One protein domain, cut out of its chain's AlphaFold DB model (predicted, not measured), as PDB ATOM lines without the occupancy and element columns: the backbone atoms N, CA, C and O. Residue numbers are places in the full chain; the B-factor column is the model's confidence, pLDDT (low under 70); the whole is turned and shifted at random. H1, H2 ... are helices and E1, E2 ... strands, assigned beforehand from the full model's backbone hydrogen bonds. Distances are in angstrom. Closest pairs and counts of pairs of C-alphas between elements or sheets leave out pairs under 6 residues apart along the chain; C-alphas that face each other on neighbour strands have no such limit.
ATOM      1  N   LEU A 173      10.961  -0.668 -15.422       97.12
ATOM      2  CA  LEU A 173      10.057   0.473 -15.310       97.12
ATOM      3  C   LEU A 173       9.473   0.766 -16.697       97.12
ATOM      4  O   LEU A 173      10.209   1.181 -17.593       97.12
ATOM      5  N   SER A 174       8.172   0.554 -16.878       98.25
ATOM      6  CA  SER A 174       7.493   0.791 -18.154       98.25
ATOM      7  C   SER A 174       7.160   2.276 -18.311       98.25
ATOM      8  O   SER A 174       6.406   2.812 -17.487       98.25
ATOM      9  N   PRO A 175       7.650   2.975 -19.357       96.50
ATOM     10  CA  PRO A 175       7.305   4.378 -19.579       96.50
ATOM     11  C   PRO A 175       5.804   4.585 -19.789       96.50
ATOM     12  O   PRO A 175       5.240   5.555 -19.286       96.50
ATOM     13  N   LYS A 176       5.146   3.652 -20.492       97.69
ATOM     14  CA  LYS A 176       3.705   3.715 -20.747       97.69
ATOM     15  C   LYS A 176       2.903   3.535 -19.459       97.69
ATOM     16  O   LYS A 176       2.105   4.412 -19.141       97.69
ATOM     17  N   LEU A 177       3.126   2.445 -18.718       98.62
ATOM     18  CA  LEU A 177       2.383   2.207 -17.473       98.62
ATOM     19  C   LEU A 177       2.659   3.319 -16.454       98.62
ATOM     20  O   LEU A 177       1.757   3.756 -15.758       98.62
ATOM     21  N   SER A 178       3.885   3.850 -16.411       98.62
ATOM     22  CA  SER A 178       4.221   4.975 -15.529       98.62
ATOM     23  C   SER A 178       3.497   6.267 -15.903       98.62
ATOM     24  O   SER A 178       3.157   7.044 -15.014       98.62
ATOM     25  N   ALA A 179       3.271   6.521 -17.194       98.44
ATOM     26  CA  ALA A 179       2.489   7.671 -17.640       98.44
ATOM     27  C   ALA A 179       1.009   7.519 -17.263       98.44
ATOM     28  O   ALA A 179       0.384   8.489 -16.842       98.44
ATOM     29  N   ASP A 180       0.464   6.309 -17.374       98.62
ATOM     30  CA  ASP A 180      -0.924   6.016 -17.019       98.62
ATOM     31  C   ASP A 180      -1.130   6.080 -15.489       98.62
ATOM     32  O   ASP A 180      -2.017   6.792 -15.021       98.62
ATOM     33  N   ALA A 181      -0.221   5.495 -14.705       98.81
ATOM     34  CA  ALA A 181      -0.202   5.595 -13.245       98.81
ATOM     35  C   ALA A 181      -0.025   7.042 -12.751       98.81
ATOM     36  O   ALA A 181      -0.567   7.430 -11.714       98.81
ATOM     37  N   GLN A 182       0.729   7.869 -13.488       98.69
ATOM     38  CA  GLN A 182       0.879   9.286 -13.160       98.69
ATOM     39  C   GLN A 182      -0.445  10.042 -13.308       98.69
ATOM     40  O   GLN A 182      -0.792  10.790 -12.398       98.69
ATOM     41  N   LYS A 183      -1.202   9.805 -14.392       98.56
ATOM     42  CA  LYS A 183      -2.535  10.410 -14.576       98.56
ATOM     43  C   LYS A 183      -3.453  10.082 -13.400       98.56
ATOM     44  O   LYS A 183      -4.133  10.974 -12.906       98.56
ATOM     45  N   HIS A 184      -3.406   8.840 -12.918       98.62
ATOM     46  CA  HIS A 184      -4.185   8.424 -11.756       98.62
ATOM     47  C   HIS A 184      -3.793   9.181 -10.479       98.62
ATOM     48  O   HIS A 184      -4.638   9.746  -9.789       98.62
ATOM     49  N   CYS A 185      -2.495   9.280 -10.182       97.88
ATOM     50  CA  CYS A 185      -2.029  10.037  -9.016       97.88
ATOM     51  C   CYS A 185      -2.410  11.526  -9.107       97.88
ATOM     52  O   CYS A 185      -2.824  12.122  -8.111       97.88
ATOM     53  N   ASP A 186      -2.295  12.119 -10.297       97.88
ATOM     54  CA  ASP A 186      -2.676  13.509 -10.550       97.88
ATOM     55  C   ASP A 186      -4.190  13.708 -10.359       97.88
ATOM     56  O   ASP A 186      -4.599  14.700  -9.753       97.88
ATOM     57  N   TYR A 187      -5.018  12.746 -10.789       98.06
ATOM     58  CA  TYR A 187      -6.463  12.729 -10.546       98.06
ATOM     59  C   TYR A 187      -6.793  12.721  -9.047       98.06
ATOM     60  O   TYR A 187      -7.602  13.540  -8.596       98.06
ATOM     61  N   LEU A 188      -6.144  11.852  -8.259       96.44
ATOM     62  CA  LEU A 188      -6.366  11.759  -6.810       96.44
ATOM     63  C   LEU A 188      -6.029  13.080  -6.100       96.44
ATOM     64  O   LEU A 188      -6.772  13.532  -5.223       96.44
ATOM     65  N   VAL A 189      -4.928  13.732  -6.494       95.12
ATOM     66  CA  VAL A 189      -4.535  15.043  -5.953       95.12
ATOM     67  C   VAL A 189      -5.503  16.141  -6.394       95.12
ATOM     68  O   VAL A 189      -5.944  16.934  -5.559       95.12
ATOM     69  N   LEU A 190      -5.857  16.192  -7.681       96.25
ATOM     70  CA  LEU A 190      -6.730  17.224  -8.246       96.25
ATOM     71  C   LEU A 190      -8.116  17.215  -7.596       96.25
ATOM     72  O   LEU A 190      -8.658  18.273  -7.269       96.25
ATOM     73  N   ASN A 191      -8.651  16.021  -7.347       95.31
ATOM     74  CA  ASN A 191      -9.953  15.825  -6.715       95.31
ATOM     75  C   ASN A 191      -9.887  15.788  -5.184       95.31
ATOM     76  O   ASN A 191     -10.903  15.563  -4.530       95.31
ATOM     77  N   LYS A 192      -8.711  16.077  -4.602       93.75
ATOM     78  CA  LYS A 192      -8.489  16.198  -3.154       93.75
ATOM     79  C   LYS A 192      -8.986  14.973  -2.386       93.75
ATOM     80  O   LYS A 192      -9.580  15.111  -1.314       93.75
ATOM     81  N   ILE A 193      -8.737  13.784  -2.935       92.44
ATOM     82  CA  ILE A 193      -9.061  12.533  -2.254       92.44
ATOM     83  C   ILE A 193      -8.307  12.523  -0.911       92.44
ATOM     84  O   ILE A 193      -7.087  12.729  -0.902       92.44
ATOM     85  N   PRO A 194      -9.005  12.365   0.232       87.81
ATOM     86  CA  PRO A 194      -8.389  12.535   1.541       87.81
ATOM     87  C   PRO A 194      -7.440  11.381   1.857       87.81
ATOM     88  O   PRO A 194      -7.649  10.245   1.429       87.81
ATOM     89  N   SER A 195      -6.431  11.633   2.691       80.88
ATOM     90  CA  SER A 195      -5.480  10.592   3.103       80.88
ATOM     91  C   SER A 195      -6.099   9.442   3.918       80.88
ATOM     92  O   SER A 195      -5.454   8.416   4.126       80.88
ATOM     93  N   SER A 196      -7.350   9.578   4.369       84.62
ATOM     94  CA  SER A 196      -8.127   8.516   5.020       84.62
ATOM     95  C   SER A 196      -8.932   7.643   4.050       84.62
ATOM     96  O   SER A 196      -9.516   6.659   4.493       84.62
ATOM     97  N   ALA A 197      -9.017   8.003   2.764       88.75
ATOM     98  CA  ALA A 197      -9.756   7.239   1.759       88.75
ATOM     99  C   ALA A 197      -9.115   5.868   1.502       88.75
ATOM    100  O   ALA A 197      -7.895   5.723   1.603       88.75
ATOM    101  N   SER A 198      -9.917   4.873   1.126       89.94
ATOM    102  CA  SER A 198      -9.433   3.524   0.802       89.94
ATOM    103  C   SER A 198     -10.365   2.772  -0.148       89.94
ATOM    104  O   SER A 198     -11.485   3.224  -0.385       89.94
ATOM    105  N   GLY A 199      -9.931   1.610  -0.649       89.94
ATOM    106  CA  GLY A 199     -10.718   0.797  -1.579       89.94
ATOM    107  C   GLY A 199     -11.056   1.578  -2.849       89.94
ATOM    108  O   GLY A 199     -10.220   2.323  -3.362       89.94
ATOM    109  N   ASP A 200     -12.299   1.483  -3.314       90.00
ATOM    110  CA  ASP A 200     -12.755   2.153  -4.541       90.00
ATOM    111  C   ASP A 200     -12.514   3.670  -4.544       90.00
ATOM    112  O   ASP A 200     -12.342   4.262  -5.604       90.00
ATOM    113  N   GLN A 201     -12.434   4.305  -3.370       91.81
ATOM    114  CA  GLN A 201     -12.152   5.740  -3.268       91.81
ATOM    115  C   GLN A 201     -10.737   6.120  -3.721       91.81
ATOM    116  O   GLN A 201     -10.501   7.287  -4.027       91.81
ATOM    117  N   VAL A 202      -9.790   5.178  -3.687       94.25
ATOM    118  CA  VAL A 202      -8.385   5.418  -4.057       94.25
ATOM    119  C   VAL A 202      -7.956   4.673  -5.309       94.25
ATOM    120  O   VAL A 202      -6.951   5.058  -5.885       94.25
ATOM    121  N   HIS A 203      -8.693   3.641  -5.724       97.06
ATOM    122  CA  HIS A 203      -8.440   2.929  -6.979       97.06
ATOM    123  C   HIS A 203      -9.291   3.457  -8.141       97.06
ATOM    124  O   HIS A 203      -8.840   3.463  -9.286       97.06
ATOM    125  N   GLY A 204     -10.524   3.892  -7.864       96.62
ATOM    126  CA  GLY A 204     -11.479   4.320  -8.880       96.62
ATOM    127  C   GLY A 204     -11.324   5.783  -9.293       96.62
ATOM    128  O   GLY A 204     -10.870   6.631  -8.525       96.62
ATOM    129  N   GLU A 205     -11.779   6.088 -10.508       97.31
ATOM    130  CA  GLU A 205     -11.977   7.458 -10.980       97.31
ATOM    131  C   GLU A 205     -13.422   7.649 -11.461       97.31
ATOM    132  O   GLU A 205     -13.966   6.815 -12.186       97.31
ATOM    133  N   ASP A 206     -14.038   8.767 -11.088       97.06
ATOM    134  CA  ASP A 206     -15.319   9.219 -11.636       97.06
ATOM    135  C   ASP A 206     -15.095   9.928 -12.989       97.06
ATOM    136  O   ASP A 206     -14.409  10.960 -13.018       97.06
ATOM    137  N   PRO A 207     -15.695   9.443 -14.098       97.50
ATOM    138  CA  PRO A 207     -15.560  10.045 -15.424       97.50
ATOM    139  C   PRO A 207     -16.108  11.473 -15.547       97.50
ATOM    140  O   PRO A 207     -15.824  12.147 -16.536       97.50
ATOM    141  N   ASN A 208     -16.887  11.943 -14.571       97.81
ATOM    142  CA  ASN A 208     -17.437  13.298 -14.545       97.81
ATOM    143  C   ASN A 208     -16.548  14.297 -13.789       97.81
ATOM    144  O   ASN A 208     -16.853  15.492 -13.773       97.81
ATOM    145  N   LEU A 209     -15.472  13.834 -13.148       97.75
ATOM    146  CA  LEU A 209     -14.560  14.682 -12.387       97.75
ATOM    147  C   LEU A 209     -13.358  15.141 -13.231       97.75
ATOM    148  O   LEU A 209     -12.913  14.440 -14.144       97.75
ATOM    149  N   PRO A 210     -12.811  16.342 -12.957       97.56
ATOM    150  CA  PRO A 210     -11.680  16.868 -13.708       97.56
ATOM    151  C   PRO A 210     -10.445  15.973 -13.555       97.56
ATOM    152  O   PRO A 210     -10.208  15.372 -12.508       97.56
ATOM    153  N   GLY A 211      -9.636  15.911 -14.616       96.56
ATOM    154  CA  GLY A 211      -8.424  15.089 -14.667       96.56
ATOM    155  C   GLY A 211      -8.667  13.605 -14.946       96.56
ATOM    156  O   GLY A 211      -7.686  12.888 -15.129       96.56
ATOM    157  N   TYR A 212      -9.926  13.155 -15.023       98.25
ATOM    158  CA  TYR A 212     -10.240  11.780 -15.407       98.25
ATOM    159  C   TYR A 212      -9.620  11.435 -16.759       98.25
ATOM    160  O   TYR A 212      -9.733  12.193 -17.732       98.25
ATOM    161  N   THR A 213      -9.036  10.242 -16.839       98.31
ATOM    162  CA  THR A 213      -8.653   9.642 -18.117       98.31
ATOM    163  C   THR A 213      -8.953   8.144 -18.105       98.31
ATOM    164  O   THR A 213      -8.741   7.493 -17.083       98.31
ATOM    165  N   PRO A 214      -9.359   7.540 -19.238       98.25
ATOM    166  CA  PRO A 214      -9.518   6.090 -19.308       98.25
ATOM    167  C   PRO A 214      -8.237   5.326 -18.944       98.25
ATOM    168  O   PRO A 214      -8.304   4.213 -18.436       98.25
ATOM    169  N   GLU A 215      -7.062   5.895 -19.225       98.38
ATOM    170  CA  GLU A 215      -5.777   5.297 -18.860       98.38
ATOM    171  C   GLU A 215      -5.500   5.346 -17.357       98.38
ATOM    172  O   GLU A 215      -5.125   4.317 -16.799       98.38
ATOM    173  N   GLY A 216      -5.689   6.507 -16.720       98.44
ATOM    174  CA  GLY A 216      -5.527   6.671 -15.275       98.44
ATOM    175  C   GLY A 216      -6.460   5.741 -14.514       98.44
ATOM    176  O   GLY A 216      -5.996   4.948 -13.700       98.44
ATOM    177  N   ALA A 217      -7.738   5.711 -14.897       98.44
ATOM    178  CA  ALA A 217      -8.734   4.844 -14.277       98.44
ATOM    179  C   ALA A 217      -8.369   3.353 -14.371       98.44
ATOM    180  O   ALA A 217      -8.479   2.620 -13.392       98.44
ATOM    181  N   ARG A 218      -7.883   2.887 -15.533       98.44
ATOM    182  CA  ARG A 218      -7.397   1.501 -15.674       98.44
ATOM    183  C   ARG A 218      -6.164   1.232 -14.814       98.44
ATOM    184  O   ARG A 218      -6.055   0.148 -14.243       98.44
ATOM    185  N   SER A 219      -5.246   2.194 -14.742       98.50
ATOM    186  CA  SER A 219      -4.014   2.055 -13.971       98.50
ATOM    187  C   SER A 219      -4.291   2.018 -12.468       98.50
ATOM    188  O   SER A 219      -3.780   1.132 -11.790       98.50
ATOM    189  N   GLY A 220      -5.171   2.881 -11.951       97.94
ATOM    190  CA  GLY A 220      -5.588   2.886 -10.543       97.94
ATOM    191  C   GLY A 220      -6.174   1.554 -10.078       97.94
ATOM    192  O   GLY A 220      -5.782   1.029  -9.036       97.94
ATOM    193  N   MET A 221      -7.018   0.939 -10.911       97.88
ATOM    194  CA  MET A 221      -7.575  -0.396 -10.653       97.88
ATOM    195  C   MET A 221      -6.549  -1.537 -10.747       97.88
ATOM    196  O   MET A 221      -6.819  -2.631 -10.260       97.88
ATOM    197  N   SER A 222      -5.395  -1.301 -11.374       97.50
ATOM    198  CA  SER A 222      -4.331  -2.298 -11.579       97.50
ATOM    199  C   SER A 222      -3.086  -2.022 -10.728       97.50
ATOM    200  O   SER A 222      -2.013  -2.562 -11.010       97.50
ATOM    201  N   SER A 223      -3.204  -1.135  -9.738       98.19
ATOM    202  CA  SER A 223      -2.081  -0.643  -8.948       98.19
ATOM    203  C   SER A 223      -2.230  -0.957  -7.475       98.19
ATOM    204  O   SER A 223      -3.319  -0.840  -6.918       98.19
ATOM    205  N   ASP A 224      -1.096  -1.180  -6.822       97.50
ATOM    206  CA  ASP A 224      -0.994  -0.942  -5.388       97.50
ATOM    207  C   ASP A 224      -0.889   0.573  -5.153       97.50
ATOM    208  O   ASP A 224      -0.111   1.263  -5.827       97.50
ATOM    209  N   ILE A 225      -1.659   1.101  -4.196       95.88
ATOM    210  CA  ILE A 225      -1.736   2.543  -3.919       95.88
ATOM    211  C   ILE A 225      -1.089   2.873  -2.571       95.88
ATOM    212  O   ILE A 225      -1.565   2.499  -1.502       95.88
ATOM    213  N   GLY A 226       0.010   3.618  -2.630       92.31
ATOM    214  CA  GLY A 226       0.795   4.080  -1.493       92.31
ATOM    215  C   GLY A 226       0.670   5.582  -1.258       92.31
ATOM    216  O   GLY A 226       0.114   6.328  -2.067       92.31
ATOM    217  N   ARG A 227       1.218   6.036  -0.128       88.12
ATOM    218  CA  ARG A 227       1.143   7.444   0.310       88.12
ATOM    219  C   ARG A 227       2.488   8.153   0.434       88.12
ATOM    220  O   ARG A 227       2.532   9.357   0.686       88.12
ATOM    221  N   MET A 228       3.565   7.401   0.248       87.38
ATOM    222  CA  MET A 228       4.938   7.888   0.278       87.38
ATOM    223  C   MET A 228       5.453   8.117  -1.141       87.38
ATOM    224  O   MET A 228       4.846   7.690  -2.124       87.38
ATOM    225  N   GLU A 229       6.626   8.730  -1.260       90.69
ATOM    226  CA  GLU A 229       7.385   8.711  -2.506       90.69
ATOM    227  C   GLU A 229       7.640   7.269  -3.009       90.69
ATOM    228  O   GLU A 229       7.611   6.324  -2.213       90.69
ATOM    229  N   PRO A 230       7.941   7.073  -4.308       94.19
ATOM    230  CA  PRO A 230       8.028   5.751  -4.932       94.19
ATOM    231  C   PRO A 230       8.822   4.689  -4.165       94.19
ATOM    232  O   PRO A 230       8.358   3.561  -4.006       94.19
ATOM    233  N   LEU A 231      10.017   5.032  -3.675       89.88
ATOM    234  CA  LEU A 231      10.859   4.079  -2.950       89.88
ATOM    235  C   LEU A 231      10.272   3.709  -1.582       89.88
ATOM    236  O   LEU A 231      10.384   2.554  -1.178       89.88
ATOM    237  N   GLY A 232       9.682   4.677  -0.874       87.88
ATOM    238  CA  GLY A 232       8.995   4.440   0.395       87.88
ATOM    239  C   GLY A 232       7.807   3.508   0.191       87.88
ATOM    240  O   GLY A 232       7.779   2.432   0.776       87.88
ATOM    241  N   SER A 233       6.925   3.849  -0.755       92.94
ATOM    242  CA  SER A 233       5.730   3.056  -1.068       92.94
ATOM    243  C   SER A 233       6.075   1.624  -1.490       92.94
ATOM    244  O   SER A 233       5.488   0.679  -0.978       92.94
ATOM    245  N   MET A 234       7.089   1.433  -2.343       95.25
ATOM    246  CA  MET A 234       7.535   0.092  -2.747       95.25
ATOM    247  C   MET A 234       8.036  -0.746  -1.559       95.25
ATOM    248  O   MET A 234       7.755  -1.943  -1.471       95.25
ATOM    249  N   LYS A 235       8.792  -0.133  -0.638       91.75
ATOM    250  CA  LYS A 235       9.270  -0.808   0.578       91.75
ATOM    251  C   LYS A 235       8.124  -1.177   1.507       91.75
ATOM    252  O   LYS A 235       8.114  -2.300   2.008       91.75
ATOM    253  N   GLY A 236       7.187  -0.250   1.695       89.88
ATOM    254  CA  GLY A 236       5.955  -0.453   2.442       89.88
ATOM    255  C   GLY A 236       5.174  -1.645   1.935       89.88
ATOM    256  O   GLY A 236       4.970  -2.593   2.677       89.88
ATOM    257  N   MET A 237       4.845  -1.651   0.643       94.56
ATOM    258  CA  MET A 237       4.041  -2.693  -0.005       94.56
ATOM    259  C   MET A 237       4.688  -4.082   0.064       94.56
ATOM    260  O   MET A 237       4.033  -5.059   0.406       94.56
ATOM    261  N   ILE A 238       6.002  -4.198  -0.166       95.56
ATOM    262  CA  ILE A 238       6.711  -5.473   0.065       95.56
ATOM    263  C   ILE A 238       6.718  -5.856   1.557       95.56
ATOM    264  O   ILE A 238       6.800  -7.034   1.909       95.56
ATOM    265  N   GLY A 239       6.621  -4.873   2.448       93.62
ATOM    266  CA  GLY A 239       6.459  -5.050   3.885       93.62
ATOM    267  C   GLY A 239       5.151  -5.719   4.313       93.62
ATOM    268  O   GLY A 239       5.107  -6.271   5.414       93.62
ATOM    269  N   THR A 240       4.112  -5.705   3.474       94.81
ATOM    270  CA  THR A 240       2.763  -6.157   3.839       94.81
ATOM    271  C   THR A 240       2.396  -7.512   3.227       94.81
ATOM    272  O   THR A 240       3.239  -8.164   2.606       94.81
ATOM    273  N   PHE A 241       1.177  -8.006   3.482       96.38
ATOM    274  CA  PHE A 241       0.735  -9.295   2.961       96.38
ATOM    275  C   PHE A 241       0.169  -9.141   1.545       96.38
ATOM    276  O   PHE A 241       0.792  -9.646   0.612       96.38
ATOM    277  N   TYR A 242      -0.954  -8.446   1.368       96.62
ATOM    278  CA  TYR A 242      -1.677  -8.428   0.091       96.62
ATOM    279  C   TYR A 242      -0.910  -7.713  -1.026       96.62
ATOM    280  O   TYR A 242      -0.670  -8.314  -2.073       96.62
ATOM    281  N   HIS A 243      -0.427  -6.490  -0.789       96.12
ATOM    282  CA  HIS A 243       0.303  -5.709  -1.805       96.12
ATOM    283  C   HIS A 243       1.596  -6.402  -2.279       96.12
ATOM    284  O   HIS A 243       2.058  -6.246  -3.407       96.12
ATOM    285  N   ARG A 244       2.209  -7.239  -1.434       95.62
ATOM    286  CA  ARG A 244       3.424  -7.967  -1.814       95.62
ATOM    287  C   ARG A 244       3.172  -9.008  -2.913       95.62
ATOM    288  O   ARG A 244       4.082  -9.275  -3.701       95.62
ATOM    289  N   ILE A 245       1.989  -9.622  -2.955       97.06
ATOM    290  CA  ILE A 245       1.682 -10.761  -3.835       97.06
ATOM    291  C   ILE A 245       1.894 -10.416  -5.321       97.06
ATOM    292  O   ILE A 245       2.718 -11.090  -5.956       97.06
ATOM    293  N   PRO A 246       1.249  -9.379  -5.899       97.06
ATOM    294  CA  PRO A 246       1.426  -9.057  -7.315       97.06
ATOM    295  C   PRO A 246       2.863  -8.627  -7.639       97.06
ATOM    296  O   PRO A 246       3.431  -9.056  -8.646       97.06
ATOM    297  N   LEU A 247       3.510  -7.868  -6.751       98.06
ATOM    298  CA  LEU A 247       4.877  -7.368  -6.942       98.06
ATOM    299  C   LEU A 247       5.940  -8.474  -6.956       98.06
ATOM    300  O   LEU A 247       7.030  -8.285  -7.510       98.06
ATOM    301  N   LEU A 248       5.647  -9.633  -6.364       97.56
ATOM    302  CA  LEU A 248       6.517 -10.811  -6.360       97.56
ATOM    303  C   LEU A 248       6.075 -11.901  -7.340       97.56
ATOM    304  O   LEU A 248       6.746 -12.933  -7.427       97.56
ATOM    305  N   HIS A 249       5.027 -11.654  -8.131       97.50
ATOM    306  CA  HIS A 249       4.544 -12.607  -9.120       97.50
ATOM    307  C   HIS A 249       5.673 -12.989 -10.105       97.50
ATOM    308  O   HIS A 249       6.336 -12.094 -10.661       97.50
ATOM    309  N   PRO A 250       5.924 -14.293 -10.354       97.25
ATOM    310  CA  PRO A 250       7.004 -14.749 -11.229       97.25
ATOM    311  C   PRO A 250       6.895 -14.236 -12.665       97.25
ATOM    312  O   PRO A 250       7.914 -14.003 -13.315       97.25
ATOM    313  N   ASP A 251       5.671 -14.012 -13.141       96.69
ATOM    314  CA  ASP A 251       5.401 -13.577 -14.516       96.69
ATOM    315  C   ASP A 251       5.291 -12.054 -14.675       96.69
ATOM    316  O   ASP A 251       5.165 -11.565 -15.795       96.69
ATOM    317  N   LEU A 252       5.421 -11.284 -13.588       98.06
ATOM    318  CA  LEU A 252       5.549  -9.830 -13.685       98.06
ATOM    319  C   LEU A 252       6.833  -9.476 -14.454       98.06
ATOM    320  O   LEU A 252       7.918  -9.974 -14.125       98.06
ATOM    321  N   LYS A 253       6.707  -8.633 -15.485       97.81
ATOM    322  CA  LYS A 253       7.807  -8.188 -16.360       97.81
ATOM    323  C   LYS A 253       8.066  -6.703 -16.257       97.81
ATOM    324  O   LYS A 253       9.220  -6.286 -16.292       97.81
ATOM    325  N   GLU A 254       7.010  -5.919 -16.118       97.94
ATOM    326  CA  GLU A 254       7.104  -4.473 -16.039       97.94
ATOM    327  C   GLU A 254       6.201  -3.938 -14.936       97.94
ATOM    328  O   GLU A 254       5.162  -4.521 -14.634       97.94
ATOM    329  N   VAL A 255       6.596  -2.804 -14.365       98.81
ATOM    330  CA  VAL A 255       5.739  -2.004 -13.489       98.81
ATOM    331  C   VAL A 255       5.664  -0.571 -13.998       98.81
ATOM    332  O   VAL A 255       6.639  -0.037 -14.538       98.81
ATOM    333  N   GLY A 256       4.511   0.062 -13.829       98.69
ATOM    334  CA  GLY A 256       4.340   1.504 -13.963       98.69
ATOM    335  C   GLY A 256       4.397   2.172 -12.605       98.69
ATOM    336  O   GLY A 256       3.854   1.640 -11.646       98.69
ATOM    337  N   ILE A 257       5.039   3.335 -12.500       98.75
ATOM    338  CA  ILE A 257       5.016   4.104 -11.253       98.75
ATOM    339  C   ILE A 257       4.549   5.534 -11.516       98.75
ATOM    340  O   ILE A 257       5.172   6.280 -12.277       98.75
ATOM    341  N   GLY A 258       3.471   5.929 -10.848       98.38
ATOM    342  CA  GLY A 258       2.979   7.300 -10.750       98.38
ATOM    343  C   GLY A 258       3.243   7.864  -9.360       98.38
ATOM    344  O   GLY A 258       3.223   7.118  -8.385       98.38
ATOM    345  N   PHE A 259       3.510   9.167  -9.255       96.75
ATOM    346  CA  PHE A 259       3.555   9.830  -7.952       96.75
ATOM    347  C   PHE A 259       3.142  11.294  -8.049       96.75
ATOM    348  O   PHE A 259       3.729  12.049  -8.824       96.75
ATOM    349  N   ALA A 260       2.196  11.713  -7.215       95.19
ATOM    350  CA  ALA A 260       1.775  13.103  -7.104       95.19
ATOM    351  C   ALA A 260       1.759  13.533  -5.634       95.19
ATOM    352  O   ALA A 260       1.201  12.852  -4.774       95.19
ATOM    353  N   LYS A 261       2.383  14.675  -5.330       90.88
ATOM    354  CA  LYS A 261       2.347  15.243  -3.976       90.88
ATOM    355  C   LYS A 261       0.965  15.827  -3.701       90.88
ATOM    356  O   LYS A 261       0.448  16.600  -4.501       90.88
ATOM    357  N   SER A 262       0.417  15.501  -2.543       83.00
ATOM    358  CA  SER A 262      -0.794  16.085  -1.987       83.00
ATOM    359  C   SER A 262      -0.436  17.178  -0.977       83.00
ATOM    360  O   SER A 262       0.596  17.130  -0.308       83.00
ATOM    361  N   GLY A 263      -1.304  18.181  -0.843       73.06
ATOM    362  CA  GLY A 263      -1.223  19.137   0.266       73.06
ATOM    363  C   GLY A 263      -1.623  18.525   1.616       73.06
ATOM    364  O   GLY A 263      -1.322  19.101   2.659       73.06
ATOM    365  N   ASP A 264      -2.287  17.365   1.605       70.44
ATOM    366  CA  ASP A 264      -2.612  16.591   2.801       70.44
ATOM    367  C   ASP A 264      -1.455  15.637   3.117       70.44
ATOM    368  O   ASP A 264      -1.307  14.587   2.490       70.44
ATOM    369  N   ALA A 265      -0.614  16.030   4.079       60.03
ATOM    370  CA  ALA A 265       0.577  15.273   4.448       60.03
ATOM    371  C   ALA A 265       0.267  13.888   5.055       60.03
ATOM    372  O   ALA A 265       1.147  13.022   5.058       60.03
ATOM    373  N   GLY A 266      -0.960  13.669   5.555       61.94
ATOM    374  CA  GLY A 266      -1.351  12.449   6.260       61.94
ATOM    375  C   GLY A 266      -0.320  11.979   7.302       61.94
ATOM    376  O   GLY A 266       0.552  12.724   7.753       61.94
ATOM    377  N   ARG A 267      -0.383  10.701   7.689       63.06
ATOM    378  CA  ARG A 267       0.663  10.066   8.517       63.06
ATOM    379  C   ARG A 267       1.932   9.728   7.711       63.06
ATOM    380  O   ARG A 267       3.001   9.589   8.296       63.06
ATOM    381  N   TRP A 268       1.815   9.624   6.387       60.22
ATOM    382  CA  TRP A 268       2.732   8.868   5.527       60.22
ATOM    383  C   TRP A 268       3.449   9.710   4.459       60.22
ATOM    384  O   TRP A 268       3.839   9.189   3.428       60.22
ATOM    385  N   GLY A 269       3.639  11.014   4.662       59.97
ATOM    386  CA  GLY A 269       4.541  11.801   3.800       59.97
ATOM    387  C   GLY A 269       3.891  12.510   2.607       59.97
ATOM    388  O   GLY A 269       4.592  13.177   1.846       59.97
ATOM    389  N   GLY A 270       2.562  12.475   2.504       72.44
ATOM    390  CA  GLY A 270       1.805  13.501   1.794       72.44
ATOM    391  C   GLY A 270       1.732  13.392   0.287       72.44
ATOM    392  O   GLY A 270       1.718  14.420  -0.382       72.44
ATOM    393  N   GLY A 271       1.702  12.193  -0.281       88.12
ATOM    394  CA  GLY A 271       1.439  12.014  -1.705       88.12
ATOM    395  C   GLY A 271       0.534  10.830  -1.997       88.12
ATOM    396  O   GLY A 271       0.059  10.151  -1.093       88.12
ATOM    397  N   TRP A 272       0.322  10.601  -3.284       93.69
ATOM    398  CA  TRP A 272      -0.270   9.392  -3.835       93.69
ATOM    399  C   TRP A 272       0.754   8.754  -4.756       93.69
ATOM    400  O   TRP A 272       1.291   9.429  -5.634       93.69
ATOM    401  N   CYS A 273       1.049   7.478  -4.529       96.25
ATOM    402  CA  CYS A 273       1.928   6.673  -5.363       96.25
ATOM    403  C   CYS A 273       1.141   5.483  -5.891       96.25
ATOM    404  O   CYS A 273       0.633   4.704  -5.095       96.25
ATOM    405  N   ALA A 274       1.084   5.313  -7.204       98.38
ATOM    406  CA  ALA A 274       0.488   4.140  -7.831       98.38
ATOM    407  C   ALA A 274       1.603   3.270  -8.410       98.38
ATOM    408  O   ALA A 274       2.441   3.779  -9.161       98.38
ATOM    409  N   ILE A 275       1.635   1.990  -8.035       98.69
ATOM    410  CA  ILE A 275       2.532   0.982  -8.607       98.69
ATOM    411  C   ILE A 275       1.683   0.015  -9.426       98.69
ATOM    412  O   ILE A 275       1.146  -0.955  -8.899       98.69
ATOM    413  N   ASP A 276       1.569   0.309 -10.716       98.75
ATOM    414  CA  ASP A 276       0.808  -0.475 -11.681       98.75
ATOM    415  C   ASP A 276       1.569  -1.756 -12.014       98.75
ATOM    416  O   ASP A 276       2.663  -1.716 -12.589       98.75
ATOM    417  N   TYR A 277       0.990  -2.895 -11.649       98.12
ATOM    418  CA  TYR A 277       1.565  -4.221 -11.860       98.12
ATOM    419  C   TYR A 277       0.894  -4.980 -13.016       98.12
ATOM    420  O   TYR A 277       1.081  -6.188 -13.151       98.12
TER     421      TYR A 277
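What this domain is: This is residues 173 to 277 of the 414 residues of a protein of Candidatus Brocadiae bacterium (UniProt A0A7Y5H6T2). A slab of three antiparallel strands lies between helices: the long H1 and the shorter H3 cover one face, and H4 covers the other, making three layers. The short H2 and H5 only graze the sheet. The printed part has 105 residues with five named helices and three named strands, in the order H1 H2 H3 E1 H4 H5 E2 E3; the sheet's order is E1 E3 E2, and the class is mixed. The whole is compact and rounded, with a radius of gyration of the C-alphas of 12.5 A and spans of 37 by 30 by 21 A.

How they stand to each other: H1, residues 175 to 190, is on the sheet of E1, residues 223 to 226, E3, residues 271 to 277, and E2, residues 252 to 261. It lies over E3 and E2 at a height of 6.4 A, only just slantwise at 31 degrees to E2 on the local plane; the closest C-alphas of H1 and E2, Gln 182 and Gly 258, are 3.8 A apart. H2, residues 200 to 203, touches H3, residues 214 to 221, the closest C-alphas being His 203 and Gly 220, 4.6 A. H3 touches H1, about perpendicular at 84 degrees, closest at C-alphas 216 and 184, 4.2 A; it is on the same face and only just stands up from the sheet, rising 41 degrees. H4, residues 230 to 239, is on the opposite face at a height of 8.7 A, across the strands at 73 degrees to E1 on the local plane. H5, residues 244 to 247, and H4 only just touch, only at the corner, with 3 pairs of C-alphas within 8 A; the closest are Ile 238 and Arg 244, 4.5 A. E1, H4, H5 and E2 form a split strand-helix-strand unit, two strands running the same way with E3 between them, and its crossover is right-handed. E3 is antiparallel to E1, with N 226 and O 273 within hydrogen-bond range at 2.8 A, and to E2, its hairpin partner, with N 256 and O 276 at 2.8 A. In H1, H3 and H4 every O i to N i+4 pair is within hydrogen-bond range; H2 and H5 are too short for one.

Where its parts are: H1 begins at C-alpha 175, (7.305, 4.378, -19.579), and is 22.1 A long. H2 is 5.0 A, H3 11.0 A, E1 9.3 A, H4 14.0 A and H5 5.4 A long. E2 is 27.1 A long and begins at C-alpha 252, (5.549, -9.830, -13.685). E3, 19.1 A long, ends at C-alpha 277, (1.565, -4.221, -11.860).

The domain as a whole: The farthest C-alphas, Asn 208 and Pro 250, are 37.3 A apart. The printed part has no cut, and no link is long. Residues 265 to 269 of this model are under 70 in pLDDT.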